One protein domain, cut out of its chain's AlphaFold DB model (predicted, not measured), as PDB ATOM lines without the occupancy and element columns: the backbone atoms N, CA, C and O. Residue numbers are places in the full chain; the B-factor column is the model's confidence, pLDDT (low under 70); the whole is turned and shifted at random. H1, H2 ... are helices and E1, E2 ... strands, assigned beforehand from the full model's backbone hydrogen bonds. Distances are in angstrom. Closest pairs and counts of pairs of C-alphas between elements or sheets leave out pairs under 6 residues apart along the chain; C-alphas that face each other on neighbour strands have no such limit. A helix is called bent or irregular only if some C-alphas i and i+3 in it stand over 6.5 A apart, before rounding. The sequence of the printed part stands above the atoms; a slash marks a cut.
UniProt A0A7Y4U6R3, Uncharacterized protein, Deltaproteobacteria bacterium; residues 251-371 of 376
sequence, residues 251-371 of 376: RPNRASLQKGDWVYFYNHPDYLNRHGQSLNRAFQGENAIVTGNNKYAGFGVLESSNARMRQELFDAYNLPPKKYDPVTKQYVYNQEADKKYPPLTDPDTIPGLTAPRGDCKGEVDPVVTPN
ATOM      1  N   ARG A 251     211.025 185.098 120.075       80.06
ATOM      2  CA  ARG A 251     211.072 185.711 118.742       80.06
ATOM      3  C   ARG A 251     210.958 187.229 118.827       80.06
ATOM      4  O   ARG A 251     210.037 187.755 119.442       80.06
ATOM      5  N   PRO A 252     211.856 187.976 118.155       67.25
ATOM      6  CA  PRO A 252     211.929 189.425 118.319       67.25
ATOM      7  C   PRO A 252     210.720 190.164 117.733       67.25
ATOM      8  O   PRO A 252     210.488 191.317 118.081       67.25
ATOM      9  N   ASN A 253     209.971 189.550 116.809       77.25
ATOM     10  CA  ASN A 253     208.784 190.166 116.220       77.25
ATOM     11  C   ASN A 253     207.795 189.138 115.644       77.25
ATOM     12  O   ASN A 253     208.161 188.025 115.260       77.25
ATOM     13  N   ARG A 254     206.536 189.574 115.495       83.12
ATOM     14  CA  ARG A 254     205.424 188.776 114.951       83.12
ATOM     15  C   ARG A 254     205.596 188.348 113.492       83.12
ATOM     16  O   ARG A 254     205.002 187.354 113.095       83.12
ATOM     17  N   ALA A 255     206.395 189.061 112.695       84.88
ATOM     18  CA  ALA A 255     206.593 188.725 111.281       84.88
ATOM     19  C   ALA A 255     207.344 187.396 111.088       84.88
ATOM     20  O   ALA A 255     207.292 186.810 110.011       84.88
ATOM     21  N   SER A 256     208.014 186.909 112.136       86.50
ATOM     22  CA  SER A 256     208.681 185.606 112.156       86.50
ATOM     23  C   SER A 256     207.778 184.438 112.569       86.50
ATOM     24  O   SER A 256     208.232 183.295 112.559       86.50
ATOM     25  N   LEU A 257     206.523 184.692 112.955       91.31
ATOM     26  CA  LEU A 257     205.589 183.642 113.359       91.31
ATOM     27  C   LEU A 257     205.123 182.823 112.161       91.31
ATOM     28  O   LEU A 257     204.842 183.349 111.082       91.31
ATOM     29  N   GLN A 258     204.977 181.527 112.386       93.81
ATOM     30  CA  GLN A 258     204.493 180.571 111.407       93.81
ATOM     31  C   GLN A 258     203.151 179.999 111.844       93.81
ATOM     32  O   GLN A 258     202.837 179.902 113.028       93.81
ATOM     33  N   LYS A 259     202.350 179.572 110.867       97.12
ATOM     34  CA  LYS A 259     201.131 178.809 111.141       97.12
ATOM     35  C   LYS A 259     201.470 177.586 112.007       97.12
ATOM     36  O   LYS A 259     202.454 176.890 111.749       97.12
ATOM     37  N   GLY A 260     200.655 177.332 113.023       97.31
ATOM     38  CA  GLY A 260     200.859 176.257 113.991       97.31
ATOM     39  C   GLY A 260     201.849 176.578 115.111       97.31
ATOM     40  O   GLY A 260     201.989 175.744 115.997       97.31
ATOM     41  N   ASP A 261     202.505 177.748 115.114       96.69
ATOM     42  CA  ASP A 261     203.224 178.211 116.306       96.69
ATOM     43  C   ASP A 261     202.221 178.384 117.458       96.69
ATOM     44  O   ASP A 261     201.136 178.946 117.270       96.69
ATOM     45  N   TRP A 262     202.582 177.911 118.646       95.88
ATOM     46  CA  TRP A 262     201.887 178.235 119.885       95.88
ATOM     47  C   TRP A 262     202.519 179.491 120.482       95.88
ATOM     48  O   TRP A 262     203.732 179.591 120.605       95.88
ATOM     49  N   VAL A 263     201.697 180.473 120.821       93.81
ATOM     50  CA  VAL A 263     202.105 181.736 121.430       93.81
ATOM     51  C   VAL A 263     201.323 181.991 122.710       93.81
ATOM     52  O   VAL A 263     200.255 181.408 122.931       93.81
ATOM     53  N   TYR A 264     201.823 182.909 123.530       91.12
ATOM     54  CA  TYR A 264     201.118 183.374 124.715       91.12
ATOM     55  C   TYR A 264     200.833 184.872 124.638       91.12
ATOM     56  O   TYR A 264     201.714 185.676 124.353       91.12
ATOM     57  N   PHE A 265     199.588 185.251 124.907       90.44
ATOM     58  CA  PHE A 265     199.188 186.640 125.082       90.44
ATOM     59  C   PHE A 265     199.120 186.937 126.573       90.44
ATOM     60  O   PHE A 265     198.215 186.458 127.252       90.44
ATOM     61  N   TYR A 266     200.055 187.725 127.096       86.69
ATOM     62  CA  TYR A 266     199.982 188.177 128.483       86.69
ATOM     63  C   TYR A 266     198.887 189.229 128.657       86.69
ATOM     64  O   TYR A 266     198.741 190.135 127.835       86.69
ATOM     65  N   ASN A 267     198.133 189.125 129.751       88.44
ATOM     66  CA  ASN A 267     197.364 190.259 130.248       88.44
ATOM     67  C   ASN A 267     198.284 191.189 131.064       88.44
ATOM     68  O   ASN A 267     199.462 190.904 131.279       88.44
ATOM     69  N   HIS A 268     197.737 192.298 131.550       87.25
ATOM     70  CA  HIS A 268     198.415 193.231 132.434       87.25
ATOM     71  C   HIS A 268     199.055 192.495 133.636       87.25
ATOM     72  O   HIS A 268     198.389 191.654 134.244       87.25
ATOM     73  N   PRO A 269     200.293 192.816 134.056       86.38
ATOM     74  CA  PRO A 269     200.978 192.158 135.175       86.38
ATOM     75  C   PRO A 269     200.182 192.185 136.484       86.38
ATOM     76  O   PRO A 269     200.152 191.208 137.229       86.38
ATOM     77  N   ASP A 270     199.462 193.281 136.731       89.81
ATOM     78  CA  ASP A 270     198.545 193.397 137.869       89.81
ATOM     79  C   ASP A 270     197.219 192.637 137.723       89.81
ATOM     80  O   ASP A 270     196.390 192.706 138.629       89.81
ATOM     81  N   TYR A 271     196.981 191.894 136.638       91.38
ATOM     82  CA  TYR A 271     195.722 191.171 136.439       91.38
ATOM     83  C   TYR A 271     195.425 190.242 137.617       91.38
ATOM     84  O   TYR A 271     194.340 190.286 138.196       91.38
ATOM     85  N   LEU A 272     196.406 189.436 138.033       90.94
ATOM     86  CA  LEU A 272     196.249 188.551 139.188       90.94
ATOM     87  C   LEU A 272     196.129 189.316 140.505       90.94
ATOM     88  O   LEU A 272     195.469 188.836 141.422       90.94
ATOM     89  N   ASN A 273     196.715 190.504 140.608       91.94
ATOM     90  CA  ASN A 273     196.570 191.334 141.796       91.94
ATOM     91  C   ASN A 273     195.150 191.915 141.906       91.94
ATOM     92  O   ASN A 273     194.580 191.949 142.999       91.94
ATOM     93  N   ARG A 274     194.560 192.315 140.773       92.31
ATOM     94  CA  ARG A 274     193.195 192.846 140.669       92.31
ATOM     95  C   ARG A 274     192.137 191.741 140.797       92.31
ATOM     96  O   ARG A 274     191.186 191.882 141.561       92.31
ATOM     97  N   HIS A 275     192.321 190.611 140.110       92.50
ATOM     98  CA  HIS A 275     191.309 189.552 139.939       92.50
ATOM     99  C   HIS A 275     191.614 188.233 140.658       92.50
ATOM    100  O   HIS A 275     190.822 187.291 140.566       92.50
ATOM    101  N   GLY A 276     192.720 188.144 141.402       84.81
ATOM    102  CA  GLY A 276     193.249 186.918 142.022       84.81
ATOM    103  C   GLY A 276     192.333 186.197 143.012       84.81
ATOM    104  O   GLY A 276     192.576 185.036 143.325       84.81
ATOM    105  N   GLN A 277     191.281 186.859 143.494       82.81
ATOM    106  CA  GLN A 277     190.281 186.283 144.404       82.81
ATOM    107  C   GLN A 277     188.930 186.014 143.723       82.81
ATOM    108  O   GLN A 277     187.968 185.664 144.405       82.81
ATOM    109  N   SER A 278     188.838 186.197 142.402       80.31
ATOM    110  CA  SER A 278     187.607 186.051 141.617       80.31
ATOM    111  C   SER A 278     187.571 184.741 140.816       80.31
ATOM    112  O   SER A 278     188.557 184.009 140.743       80.31
ATOM    113  N   LEU A 279     186.446 184.461 140.151       75.69
ATOM    114  CA  LEU A 279     186.370 183.412 139.123       75.69
ATOM    115  C   LEU A 279     187.119 183.783 137.831       75.69
ATOM    116  O   LEU A 279     187.469 182.898 137.056       75.69
ATOM    117  N   ASN A 280     187.427 185.067 137.619       79.00
ATOM    118  CA  ASN A 280     188.027 185.573 136.383       79.00
ATOM    119  C   ASN A 280     189.547 185.373 136.319       79.00
ATOM    120  O   ASN A 280     190.180 185.778 135.355       79.00
ATOM    121  N   ARG A 281     190.167 184.698 137.294       82.44
ATOM    122  CA  ARG A 281     191.624 184.441 137.321       82.44
ATOM    123  C   ARG A 281     192.186 183.805 136.045       82.44
ATOM    124  O   ARG A 281     193.386 183.903 135.814       82.44
ATOM    125  N   ALA A 282     191.340 183.148 135.253       82.19
ATOM    126  CA  ALA A 282     191.719 182.522 133.992       82.19
ATOM    127  C   ALA A 282     192.251 183.519 132.946       82.19
ATOM    128  O   ALA A 282     193.100 183.131 132.158       82.19
ATOM    129  N   PHE A 283     191.847 184.797 132.976       87.31
ATOM    130  CA  PHE A 283     192.265 185.791 131.976       87.31
ATOM    131  C   PHE A 283     193.596 186.485 132.308       87.31
ATOM    132  O   PHE A 283     193.840 187.599 131.858       87.31
ATOM    133  N   GLN A 284     194.483 185.850 133.080       88.75
ATOM    134  CA  GLN A 284     195.862 186.339 133.266       88.75
ATOM    135  C   GLN A 284     196.672 186.361 131.954       88.75
ATOM    136  O   GLN A 284     197.704 187.023 131.864       88.75
ATOM    137  N   GLY A 285     196.188 185.644 130.945       90.44
ATOM    138  CA  GLY A 285     196.689 185.615 129.583       90.44
ATOM    139  C   GLY A 285     196.042 184.469 128.807       90.44
ATOM    140  O   GLY A 285     195.261 183.709 129.378       90.44
ATOM    141  N   GLU A 286     196.379 184.338 127.528       92.50
ATOM    142  CA  GLU A 286     195.766 183.371 126.619       92.50
ATOM    143  C   GLU A 286     196.827 182.573 125.857       92.50
ATOM    144  O   GLU A 286     197.686 183.135 125.175       92.50
ATOM    145  N   ASN A 287     196.741 181.244 125.950       94.44
ATOM    146  CA  ASN A 287     197.485 180.340 125.078       94.44
ATOM    147  C   ASN A 287     196.783 180.277 123.721       94.44
ATOM    148  O   ASN A 287     195.610 179.913 123.662       94.44
ATOM    149  N   ALA A 288     197.491 180.574 122.634       96.31
ATOM    150  CA  ALA A 288     196.891 180.601 121.307       96.31
ATOM    151  C   ALA A 288     197.767 179.932 120.246       96.31
ATOM    152  O   ALA A 288     198.989 179.976 120.308       96.31
ATOM    153  N   ILE A 289     197.129 179.350 119.234       98.00
ATOM    154  CA  ILE A 289     197.781 178.841 118.029       98.00
ATOM    155  C   ILE A 289     197.689 179.895 116.929       98.00
ATOM    156  O   ILE A 289     196.612 180.434 116.665       98.00
ATOM    157  N   VAL A 290     198.799 180.154 116.242       97.62
ATOM    158  CA  VAL A 290     198.842 180.986 115.036       97.62
ATOM    159  C   VAL A 290     198.133 180.250 113.900       97.62
ATOM    160  O   VAL A 290     198.602 179.217 113.423       97.62
ATOM    161  N   THR A 291     197.011 180.779 113.415       97.19
ATOM    162  CA  THR A 291     196.245 180.143 112.325       97.19
ATOM    163  C   THR A 291     196.699 180.595 110.932       97.19
ATOM    164  O   THR A 291     196.351 179.970 109.927       97.19
ATOM    165  N   GLY A 292     197.551 181.624 110.875       93.38
ATOM    166  CA  GLY A 292     198.076 182.248 109.658       93.38
ATOM    167  C   GLY A 292     197.519 183.659 109.453       93.38
ATOM    168  O   GLY A 292     196.601 184.079 110.148       93.38
ATOM    169  N   ASN A 293     198.081 184.422 108.510       91.25
ATOM    170  CA  ASN A 293     197.611 185.775 108.168       91.25
ATOM    171  C   ASN A 293     197.446 186.714 109.384       91.25
ATOM    172  O   ASN A 293     196.493 187.489 109.447       91.25
ATOM    173  N   ASN A 294     198.373 186.643 110.351       89.19
ATOM    174  CA  ASN A 294     198.348 187.452 111.578       89.19
ATOM    175  C   ASN A 294     197.105 187.209 112.470       89.19
ATOM    176  O   ASN A 294     196.637 188.116 113.169       89.19
ATOM    177  N   LYS A 295     196.566 185.985 112.427       95.88
ATOM    178  CA  LYS A 295     195.440 185.526 113.242       95.88
ATOM    179  C   LYS A 295     195.827 184.404 114.200       95.88
ATOM    180  O   LYS A 295     196.794 183.671 113.972       95.88
ATOM    181  N   TYR A 296     195.032 184.287 115.257       97.25
ATOM    182  CA  TYR A 296     195.283 183.441 116.415       97.25
ATOM    183  C   TYR A 296     193.975 182.817 116.894       97.25
ATOM    184  O   TYR A 296     192.923 183.444 116.779       97.25
ATOM    185  N   ALA A 297     194.033 181.609 117.447       97.44
ATOM    186  CA  ALA A 297     192.898 180.964 118.100       97.44
ATOM    187  C   ALA A 297     193.345 180.339 119.425       97.44
ATOM    188  O   ALA A 297     194.345 179.621 119.456       97.44
ATOM    189  N   GLY A 298     192.604 180.614 120.495       95.75
ATOM    190  CA  GLY A 298     192.832 180.080 121.838       95.75
ATOM    191  C   GLY A 298     191.737 179.100 122.254       95.75
ATOM    192  O   GLY A 298     190.763 178.892 121.525       95.75
ATOM    193  N   PHE A 299     191.864 178.476 123.422       95.19
ATOM    194  CA  PHE A 299     190.842 177.534 123.884       95.19
ATOM    195  C   PHE A 299     189.656 178.285 124.499       95.19
ATOM    196  O   PHE A 299     189.754 178.875 125.570       95.19
ATOM    197  N   GLY A 300     188.508 178.238 123.825       91.62
ATOM    198  CA  GLY A 300     187.347 179.078 124.120       91.62
ATOM    199  C   GLY A 300     187.365 180.430 123.400       91.62
ATOM    200  O   GLY A 300     186.373 181.154 123.474       91.62
ATOM    201  N   VAL A 301     188.434 180.740 122.657       92.06
ATOM    202  CA  VAL A 301     188.591 181.982 121.888       92.06
ATOM    203  C   VAL A 301     188.658 181.651 120.398       92.06
ATOM    204  O   VAL A 301     189.574 180.978 119.922       92.06
ATOM    205  N   LEU A 302     187.658 182.108 119.643       92.19
ATOM    206  CA  LEU A 302     187.607 181.887 118.199       92.19
ATOM    207  C   LEU A 302     188.746 182.618 117.477       92.19
ATOM    208  O   LEU A 302     189.352 183.550 118.004       92.19
ATOM    209  N   GLU A 303     189.003 182.196 116.237       96.44
ATOM    210  CA  GLU A 303     190.019 182.822 115.396       96.44
ATOM    211  C   GLU A 303     189.811 184.340 115.312       96.44
ATOM    212  O   GLU A 303     188.764 184.818 114.870       96.44
ATOM    213  N   SER A 304     190.831 185.096 115.702       96.12
ATOM    214  CA  SER A 304     190.773 186.550 115.762       96.12
ATOM    215  C   SER A 304     192.146 187.189 115.517       96.12
ATOM    216  O   SER A 304     193.174 186.515 115.423       96.12
ATOM    217  N   SER A 305     192.164 188.505 115.299       94.44
ATOM    218  CA  SER A 305     193.400 189.263 115.077       94.44
ATOM    219  C   SER A 305     194.148 189.508 116.389       94.44
ATOM    220  O   SER A 305     193.551 189.495 117.462       94.44
ATOM    221  N   ASN A 306     195.445 189.831 116.309       90.06
ATOM    222  CA  ASN A 306     196.226 190.262 117.481       90.06
ATOM    223  C   ASN A 306     195.539 191.407 118.256       90.06
ATOM    224  O   ASN A 306     195.434 191.340 119.478       90.06
ATOM    225  N   ALA A 307     195.024 192.416 117.543       89.56
ATOM    226  CA  ALA A 307     194.320 193.543 118.152       89.56
ATOM    227  C   ALA A 307     193.066 193.089 118.913       89.56
ATOM    228  O   ALA A 307     192.819 193.548 120.023       89.56
ATOM    229  N   ARG A 308     192.299 192.141 118.353       92.69
ATOM    230  CA  ARG A 308     191.112 191.609 119.025       92.69
ATOM    231  C   ARG A 308     191.474 190.787 120.264       92.69
ATOM    232  O   ARG A 308     190.856 191.008 121.297       92.69
ATOM    233  N   MET A 309     192.481 189.914 120.185       91.50
ATOM    234  CA  MET A 309     192.974 189.147 121.341       91.50
ATOM    235  C   MET A 309     193.386 190.081 122.489       91.50
ATOM    236  O   MET A 309     192.993 189.886 123.636       91.50
ATOM    237  N   ARG A 310     194.133 191.148 122.176       88.75
ATOM    238  CA  ARG A 310     194.550 192.157 123.162       88.75
ATOM    239  C   ARG A 310     193.372 192.935 123.738       88.75
ATOM    240  O   ARG A 310     193.340 193.167 124.942       88.75
ATOM    241  N   GLN A 311     192.399 193.292 122.902       90.31
ATOM    242  CA  GLN A 311     191.183 193.958 123.359       90.31
ATOM    243  C   GLN A 311     190.402 193.083 124.347       90.31
ATOM    244  O   GLN A 311     189.933 193.587 125.357       90.31
ATOM    245  N   GLU A 312     190.301 191.775 124.110       90.69
ATOM    246  CA  GLU A 312     189.613 190.866 125.038       90.69
ATOM    247  C   GLU A 312     190.305 190.791 126.404       90.69
ATOM    248  O   GLU A 312     189.636 190.814 127.437       90.69
ATOM    249  N   LEU A 313     191.639 190.767 126.429       91.25
ATOM    250  CA  LEU A 313     192.405 190.801 127.677       91.25
ATOM    251  C   LEU A 313     192.258 192.144 128.410       91.25
ATOM    252  O   LEU A 313     192.085 192.153 129.632       91.25
ATOM    253  N   PHE A 314     192.260 193.257 127.671       91.62
ATOM    254  CA  PHE A 314     191.980 194.590 128.206       91.62
ATOM    255  C   PHE A 314     190.583 194.667 128.834       91.62
ATOM    256  O   PHE A 314     190.438 195.063 129.993       91.62
ATOM    257  N   ASP A 315     189.560 194.226 128.098       92.50
ATOM    258  CA  ASP A 315     188.175 194.206 128.564       92.50
ATOM    259  C   ASP A 315     188.054 193.349 129.835       92.50
ATOM    260  O   ASP A 315     187.419 193.757 130.810       92.50
ATOM    261  N   ALA A 316     188.731 192.194 129.874       91.69
ATOM    262  CA  ALA A 316     188.762 191.316 131.040       91.69
ATOM    263  C   ALA A 316     189.447 191.956 132.259       91.69
ATOM    264  O   ALA A 316     189.000 191.736 133.389       91.69
ATOM    265  N   TYR A 317     190.517 192.741 132.069       92.25
ATOM    266  CA  TYR A 317     191.151 193.487 133.162       92.25
ATOM    267  C   TYR A 317     190.177 194.513 133.750       92.25
ATOM    268  O   TYR A 317     190.032 194.599 134.971       92.25
ATOM    269  N   ASN A 318     189.452 195.224 132.888       93.75
ATOM    270  CA  ASN A 318     188.550 196.308 133.269       93.75
ATOM    271  C   ASN A 318     187.221 195.862 133.889       93.75
ATOM    272  O   ASN A 318     186.458 196.700 134.371       93.75
ATOM    273  N   LEU A 319     186.948 194.558 133.960       94.38
ATOM    274  CA  LEU A 319     185.823 194.056 134.744       94.38
ATOM    275  C   LEU A 319     185.947 194.483 136.225       94.38
ATOM    276  O   LEU A 319     187.062 194.582 136.758       94.38
ATOM    277  N   PRO A 320     184.823 194.702 136.936       94.25
ATOM    278  CA  PRO A 320     184.854 194.946 138.374       94.25
ATOM    279  C   PRO A 320     185.458 193.742 139.115       94.25
ATOM    280  O   PRO A 320     184.944 192.623 138.963       94.25
ATOM    281  N   PRO A 321     186.522 193.921 139.922       93.88
ATOM    282  CA  PRO A 321     187.134 192.816 140.638       93.88
ATOM    283  C   PRO A 321     186.173 192.267 141.689       93.88
ATOM    284  O   PRO A 321     185.445 193.005 142.359       93.88
ATOM    285  N   LYS A 322     186.181 190.946 141.855       93.44
ATOM    286  CA  LYS A 322     185.370 190.249 142.858       93.44
ATOM    287  C   LYS A 322     186.246 189.438 143.807       93.44
ATOM    288  O   LYS A 322     187.333 189.006 143.433       93.44
ATOM    289  N   LYS A 323     185.758 189.200 145.022       92.62
ATOM    290  CA  LYS A 323     186.356 188.275 145.992       92.62
ATOM    291  C   LYS A 323     185.319 187.284 146.493       92.62
ATOM    292  O   LYS A 323     184.149 187.638 146.627       92.62
ATOM    293  N   TYR A 324     185.742 186.049 146.737       89.75
ATOM    294  CA  TYR A 324     184.877 185.048 147.350       89.75
ATOM    295  C   TYR A 324     184.617 185.405 148.816       89.75
ATOM    296  O   TYR A 324     185.553 185.542 149.603       89.75
ATOM    297  N   ASP A 325     183.347 185.540 149.171       90.00
ATOM    298  CA  ASP A 325     182.895 185.689 150.544       90.00
ATOM    299  C   ASP A 325     182.485 184.308 151.090       90.00
ATOM    300  O   ASP A 325     181.510 183.716 150.612       90.00
ATOM    301  N   PRO A 326     183.209 183.761 152.086       88.62
ATOM    302  CA  PRO A 326     182.911 182.445 152.637       88.62
ATOM    303  C   PRO A 326     181.598 182.401 153.430       88.62
ATOM    304  O   PRO A 326     181.047 181.312 153.595       88.62
ATOM    305  N   VAL A 327     181.094 183.546 153.904       92.06
ATOM    306  CA  VAL A 327     179.851 183.631 154.682       92.06
ATOM    307  C   VAL A 327     178.653 183.469 153.757       92.06
ATOM    308  O   VAL A 327     177.819 182.588 153.959       92.06
ATOM    309  N   THR A 328     178.591 184.283 152.703       92.50
ATOM    310  CA  THR A 328     177.500 184.231 151.719       92.50
ATOM    311  C   THR A 328     177.693 183.139 150.668       92.50
ATOM    312  O   THR A 328     176.746 182.796 149.961       92.50
ATOM    313  N   LYS A 329     178.902 182.567 150.569       86.75
ATOM    314  CA  LYS A 329     179.325 181.631 149.512       86.75
ATOM    315  C   LYS A 329     179.165 182.221 148.108       86.75
ATOM    316  O   LYS A 329     178.893 181.501 147.148       86.75
ATOM    317  N   GLN A 330     179.326 183.536 147.989       88.75
ATOM    318  CA  GLN A 330     179.176 184.279 146.742       88.75
ATOM    319  C   GLN A 330     180.421 185.109 146.442       88.75
ATOM    320  O   GLN A 330     181.214 185.434 147.321       88.75
ATOM    321  N   TYR A 331     180.596 185.467 145.172       88.38
ATOM    322  CA  TYR A 331     181.617 186.426 144.766       88.38
ATOM    323  C   TYR A 331     181.049 187.842 144.851       88.38
ATOM    324  O   TYR A 331     180.169 188.203 144.068       88.38
ATOM    325  N   VAL A 332     181.577 188.642 145.773       93.75
ATOM    326  CA  VAL A 332     181.160 190.029 146.019       93.75
ATOM    327  C   VAL A 332     182.178 191.015 145.453       93.75
ATOM    328  O   VAL A 332     183.328 190.658 145.202       93.75
ATOM    329  N   TYR A 333     181.762 192.261 145.235       95.62
ATOM    330  CA  TYR A 333     182.635 193.312 144.718       95.62
ATOM    331  C   TYR A 333     183.824 193.584 145.658       95.62
ATOM    332  O   TYR A 333     183.661 193.708 146.872       95.62
ATOM    333  N   ASN A 334     185.027 193.677 145.092       94.69
ATOM    334  CA  ASN A 334     186.262 193.923 145.825       94.69
ATOM    335  C   ASN A 334     186.699 195.392 145.688       94.69
ATOM    336  O   ASN A 334     187.570 195.718 144.885       94.69
ATOM    337  N   GLN A 335     186.098 196.266 146.501       95.25
ATOM    338  CA  GLN A 335     186.395 197.709 146.524       95.25
ATOM    339  C   GLN A 335     187.881 198.021 146.749       95.25
ATOM    340  O   GLN A 335     188.416 198.953 146.153       95.25
ATOM    341  N   GLU A 336     188.560 197.245 147.598       95.00
ATOM    342  CA  GLU A 336     189.983 197.440 147.899       95.00
ATOM    343  C   GLU A 336     190.857 197.189 146.669       95.00
ATOM    344  O   GLU A 336     191.748 197.987 146.372       95.00
ATOM    345  N   ALA A 337     190.587 196.106 145.931       93.81
ATOM    346  CA  ALA A 337     191.311 195.801 144.701       93.81
ATOM    347  C   ALA A 337     191.029 196.830 143.602       93.81
ATOM    348  O   ALA A 337     191.972 197.251 142.942       93.81
ATOM    349  N   ASP A 338     189.776 197.267 143.437       94.31
ATOM    350  CA  ASP A 338     189.426 198.252 142.403       94.31
ATOM    351  C   ASP A 338     190.063 199.622 142.673       94.31
ATOM    352  O   ASP A 338     190.560 200.271 141.758       94.31
ATOM    353  N   LYS A 339     190.144 200.030 143.949       95.69
ATOM    354  CA  LYS A 339     190.854 201.250 144.351       95.69
ATOM    355  C   LYS A 339     192.368 201.139 144.148       95.69
ATOM    356  O   LYS A 339     193.003 202.121 143.777       95.69
ATOM    357  N   LYS A 340     192.958 199.979 144.458       95.94
ATOM    358  CA  LYS A 340     194.416 199.773 144.399       95.94
ATOM    359  C   LYS A 340     194.929 199.597 142.969       95.94
ATOM    360  O   LYS A 340     196.022 200.061 142.664       95.94
ATOM    361  N   TYR A 341     194.156 198.932 142.121       93.25
ATOM    362  CA  TYR A 341     194.493 198.653 140.732       93.25
ATOM    363  C   TYR A 341     193.356 199.198 139.876       93.25
ATOM    364  O   TYR A 341     192.440 198.431 139.618       93.25
ATOM    365  N   PRO A 342     193.335 200.492 139.512       91.75
ATOM    366  CA  PRO A 342     192.208 201.111 138.810       91.75
ATOM    367  C   PRO A 342     192.045 200.580 137.373       91.75
ATOM    368  O   PRO A 342     192.989 200.007 136.829       91.75
ATOM    369  N   PRO A 343     190.862 200.746 136.746       92.62
ATOM    370  CA  PRO A 343     190.664 200.368 135.349       92.62
ATOM    371  C   PRO A 343     191.645 201.088 134.416       92.62
ATOM    372  O   PRO A 343     191.986 202.252 134.628       92.62
ATOM    373  N   LEU A 344     192.064 200.396 133.363       90.00
ATOM    374  CA  LEU A 344     192.900 200.937 132.299       90.00
ATOM    375  C   LEU A 344     192.051 201.771 131.337       90.00
ATOM    376  O   LEU A 344     190.915 201.410 131.022       90.00
ATOM    377  N   THR A 345     192.619 202.859 130.823       88.56
ATOM    378  CA  THR A 345     191.933 203.776 129.898       88.56
ATOM    379  C   THR A 345     192.273 203.535 128.430       88.56
ATOM    380  O   THR A 345     191.562 204.037 127.565       88.56
ATOM    381  N   ASP A 346     193.325 202.767 128.142       82.12
ATOM    382  CA  ASP A 346     193.828 202.541 126.786       82.12
ATOM    383  C   ASP A 346     194.362 201.095 126.632       82.12
ATOM    384  O   ASP A 346     195.208 200.676 127.427       82.12
ATOM    385  N   PRO A 347     193.897 200.300 125.649       71.88
ATOM    386  CA  PRO A 347     194.392 198.939 125.403       71.88
ATOM    387  C   PRO A 347     195.880 198.860 125.023       71.88
ATOM    388  O   PRO A 347     196.494 197.793 125.151       71.88
ATOM    389  N   ASP A 348     196.487 199.971 124.606       69.44
ATOM    390  CA  ASP A 348     197.926 200.066 124.366       69.44
ATOM    391  C   ASP A 348     198.730 200.362 125.637       69.44
ATOM    392  O   ASP A 348     199.949 200.201 125.649       69.44
ATOM    393  N   THR A 349     198.054 200.679 126.749       63.44
ATOM    394  CA  THR A 349     198.695 200.869 128.057       63.44
ATOM    395  C   THR A 349     198.908 199.587 128.845       63.44
ATOM    396  O   THR A 349     199.363 199.705 129.970       63.44
ATOM    397  N   ILE A 350     198.635 198.385 128.306       64.50
ATOM    398  CA  ILE A 350     198.977 197.105 128.963       64.50
ATOM    399  C   ILE A 350     200.515 197.004 129.070       64.50
ATOM    400  O   ILE A 350     201.168 196.606 128.099       64.50
ATOM    401  N   PRO A 351     201.146 197.343 130.214       48.44
ATOM    402  CA  PRO A 351     202.589 197.324 130.350       48.44
ATOM    403  C   PRO A 351     202.974 195.871 130.610       48.44
ATOM    404  O   PRO A 351     202.710 195.370 131.690       48.44
ATOM    405  N   GLY A 352     203.563 195.173 129.639       48.44
ATOM    406  CA  GLY A 352     203.987 193.777 129.831       48.44
ATOM    407  C   GLY A 352     203.459 192.780 128.804       48.44
ATOM    408  O   GLY A 352     203.133 191.654 129.158       48.44
ATOM    409  N   LEU A 353     203.438 193.157 127.523       49.34
ATOM    410  CA  LEU A 353     203.391 192.177 126.429       49.34
ATOM    411  C   LEU A 353     204.722 191.433 126.246       49.34
ATOM    412  O   LEU A 353     204.800 190.527 125.433       49.34
ATOM    413  N   THR A 354     205.766 191.808 126.987       52.75
ATOM    414  CA  THR A 354     207.029 191.076 127.078       52.75
ATOM    415  C   THR A 354     206.943 190.031 128.178       52.75
ATOM    416  O   THR A 354     206.525 190.355 129.293       52.75
ATOM    417  N   ALA A 355     207.365 188.802 127.890       51.97
ATOM    418  CA  ALA A 355     207.307 187.704 128.843       51.97
ATOM    419  C   ALA A 355     207.946 188.084 130.197       51.97
ATOM    420  O   ALA A 355     209.052 188.622 130.229       51.97
ATOM    421  N   PRO A 356     207.314 187.762 131.342       48.97
ATOM    422  CA  PRO A 356     207.856 188.066 132.666       48.97
ATOM    423  C   PRO A 356     209.121 187.251 133.007       48.97
ATOM    424  O   PRO A 356     209.685 187.419 134.086       48.97
ATOM    425  N   ARG A 357     209.571 186.348 132.119       48.69
ATOM    426  CA  ARG A 357     210.777 185.525 132.289       48.69
ATOM    427  C   ARG A 357     211.838 185.862 131.235       48.69
ATOM    428  O   ARG A 357     211.711 185.459 130.083       48.69
ATOM    429  N   GLY A 358     212.934 186.476 131.684       61.56
ATOM    430  CA  GLY A 358     214.230 186.469 130.993       61.56
ATOM    431  C   GLY A 358     214.301 187.269 129.687       61.56
ATOM    432  O   GLY A 358     213.878 188.421 129.629       61.56
ATOM    433  N   ASP A 359     214.905 186.650 128.668       59.03
ATOM    434  CA  ASP A 359     215.389 187.285 127.432       59.03
ATOM    435  C   ASP A 359     214.308 187.505 126.353       59.03
ATOM    436  O   ASP A 359     214.567 188.157 125.338       59.03
ATOM    437  N   CYS A 360     213.092 186.987 126.556       65.00
ATOM    438  CA  CYS A 360     211.982 187.122 125.610       65.00
ATOM    439  C   CYS A 360     211.302 188.496 125.743       65.00
ATOM    440  O   CYS A 360     210.736 188.825 126.785       65.00
ATOM    441  N   LYS A 361     211.329 189.301 124.673       63.88
ATOM    442  CA  LYS A 361     210.780 190.674 124.636       63.88
ATOM    443  C   LYS A 361     209.746 190.897 123.522       63.88
ATOM    444  O   LYS A 361     209.417 192.042 123.222       63.88
ATOM    445  N   GLY A 362     209.274 189.842 122.868       61.47
ATOM    446  CA  GLY A 362     208.246 189.912 121.834       61.47
ATOM    447  C   GLY A 362     206.841 190.029 122.420       61.47
ATOM    448  O   GLY A 362     206.587 189.554 123.520       61.47
ATOM    449  N   GLU A 363     205.919 190.634 121.660       67.38
ATOM    450  CA  GLU A 363     204.529 190.913 122.078       67.38
ATOM    451  C   GLU A 363     203.658 189.664 122.320       67.38
ATOM    452  O   GLU A 363     202.556 189.768 122.855       67.38
ATOM    453  N   VAL A 364     204.107 188.506 121.832       72.00
ATOM    454  CA  VAL A 364     203.410 187.209 121.889       72.00
ATOM    455  C   VAL A 364     204.412 186.081 122.163       72.00
ATOM    456  O   VAL A 364     204.391 185.033 121.520       72.00
ATOM    457  N   ASP A 365     205.345 186.343 123.076       72.56
ATOM    458  CA  ASP A 365     206.331 185.370 123.546       72.56
ATOM    459  C   ASP A 365     205.821 184.599 124.783       72.56
ATOM    460  O   ASP A 365     204.948 185.090 125.493       72.56
ATOM    461  N   PRO A 366     206.384 183.422 125.103       82.06
ATOM    462  CA  PRO A 366     207.292 182.669 124.246       82.06
ATOM    463  C   PRO A 366     206.566 182.104 123.017       82.06
ATOM    464  O   PRO A 366     205.357 181.869 123.047       82.06
ATOM    465  N   VAL A 367     207.329 181.854 121.955       88.69
ATOM    466  CA  VAL A 367     206.869 181.100 120.789       88.69
ATOM    467  C   VAL A 367     207.275 179.649 120.970       88.69
ATOM    468  O   VAL A 367     208.431 179.346 121.244       88.69
ATOM    469  N   VAL A 368     206.327 178.741 120.813       92.12
ATOM    470  CA  VAL A 368     206.544 177.309 120.944       92.12
ATOM    471  C   VAL A 368     206.294 176.630 119.606       92.12
ATOM    472  O   VAL A 368     205.254 176.828 118.972       92.12
ATOM    473  N   THR A 369     207.257 175.827 119.162       94.81
ATOM    474  CA  THR A 369     207.222 175.134 117.867       94.81
ATOM    475  C   THR A 369     207.412 173.632 118.029       94.81
ATOM    476  O   THR A 369     207.988 173.201 119.027       94.81
ATOM    477  N   PRO A 370     206.967 172.796 117.074       96.19
ATOM    478  CA  PRO A 370     207.281 171.370 117.094       96.19
ATOM    479  C   PRO A 370     208.795 171.115 117.159       96.19
ATOM    480  O   PRO A 370     209.558 171.663 116.364       96.19
ATOM    481  N   ASN A 371     209.228 170.260 118.087       96.19
ATOM    482  CA  ASN A 371     210.624 169.857 118.214       96.19
ATOM    483  C   ASN A 371     210.904 168.694 117.260       96.19
ATOM    484  O   ASN A 371     210.787 167.520 117.610       96.19
TER     485      ASN A 371
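What this domain is: This is residues 251 to 371 of the 376 residues of an uncharacterized protein of Deltaproteobacteria bacterium (UniProt A0A7Y4U6R3). A strongly twisted sheet of four strands, E1 E2 E3 E4, curls round the longest helix, H3; the short helices H1, H2 and H4 cluster beyond one end of this core, and the small hairpin of E5 and E6 makes the far end of the model. From H4 a long stretch, residues 341 to 366, runs back to E7, which lies beside E1. The printed part has 121 residues, with four named helices and seven named strands in the order E1 H1 H2 E2 E3 E4 H3 E5 E6 H4 E7; both sheets are antiparallel, and the class is mixed, helices and strands. The whole is compact, with a radius of gyration of the C-alphas of 15.7 A, yet its spans of 49 by 25 by 24 A only just make a rod.

Where its parts are: In the larger sheet, E1 is residues 262 to 266, 13.3 A long, beginning at C-alpha 262 (201.887, 178.235, 119.885); E2 is residues 285 to 292, 20.3 A; E3 is residues 295 to 298, 10.5 A; E4 is residues 301 to 305, 11.1 A. H3 is residues 306 to 318, 18.6 A, beginning at C-alpha 306 (196.226, 190.262, 117.481). H1 is residues 271 to 275, H2 residues 279 to 284 and H4 residues 335 to 340. H2 is irregular: C-alphas 279 and 282 are 7.5 A apart. E5 is residues 322 to 325, E6 residues 330 to 333, and E7 residues 367 to 370, ending at C-alpha 370 (207.281, 171.370, 117.094).

How they stand to each other: E2, E3 and E4 form a meander, each strand the antiparallel neighbour of the one before; N 289 and O 297 are 2.8 A apart, and N 296 and O 304 are 2.9 A apart. E1 is antiparallel to E2, with N 263 and O 288 at 2.8 A. H3 is on one face of this sheet, making two layers, a helix over a sheet. H2 touches residues 313 to 317 of H3 at a steep tilt of 40 degrees, opposite ways, closest at the C-alphas of Phe 283 and Leu 313, 6.6 A. H1 touches H4, closest at the C-alphas of Arg 274 and Ala 337, 5.3 A. E5 and E6 form a hairpin, with N 323 and O 332 at 2.8 A. E7 pairs with no named strand; its closest C-alpha to E1 is that of Val 367, 4.8 A from that of Val 263. Every O i to N i+4 pair is within hydrogen-bond range in H1, H3 and H4; H2 has 0 of 2, and 1 of 3 O i to N i+3 pairs.

The domain as a whole: The two farthest C-alphas, of Ser 256 and Val 327, are 51.4 A apart. The printed part has no cut. The link from H4 to E7, 26 residues, is long; the other links between named elements are tight. The mean pLDDT of the printed part is 86.0; residue 252 and residues 348 to 363 are under 70.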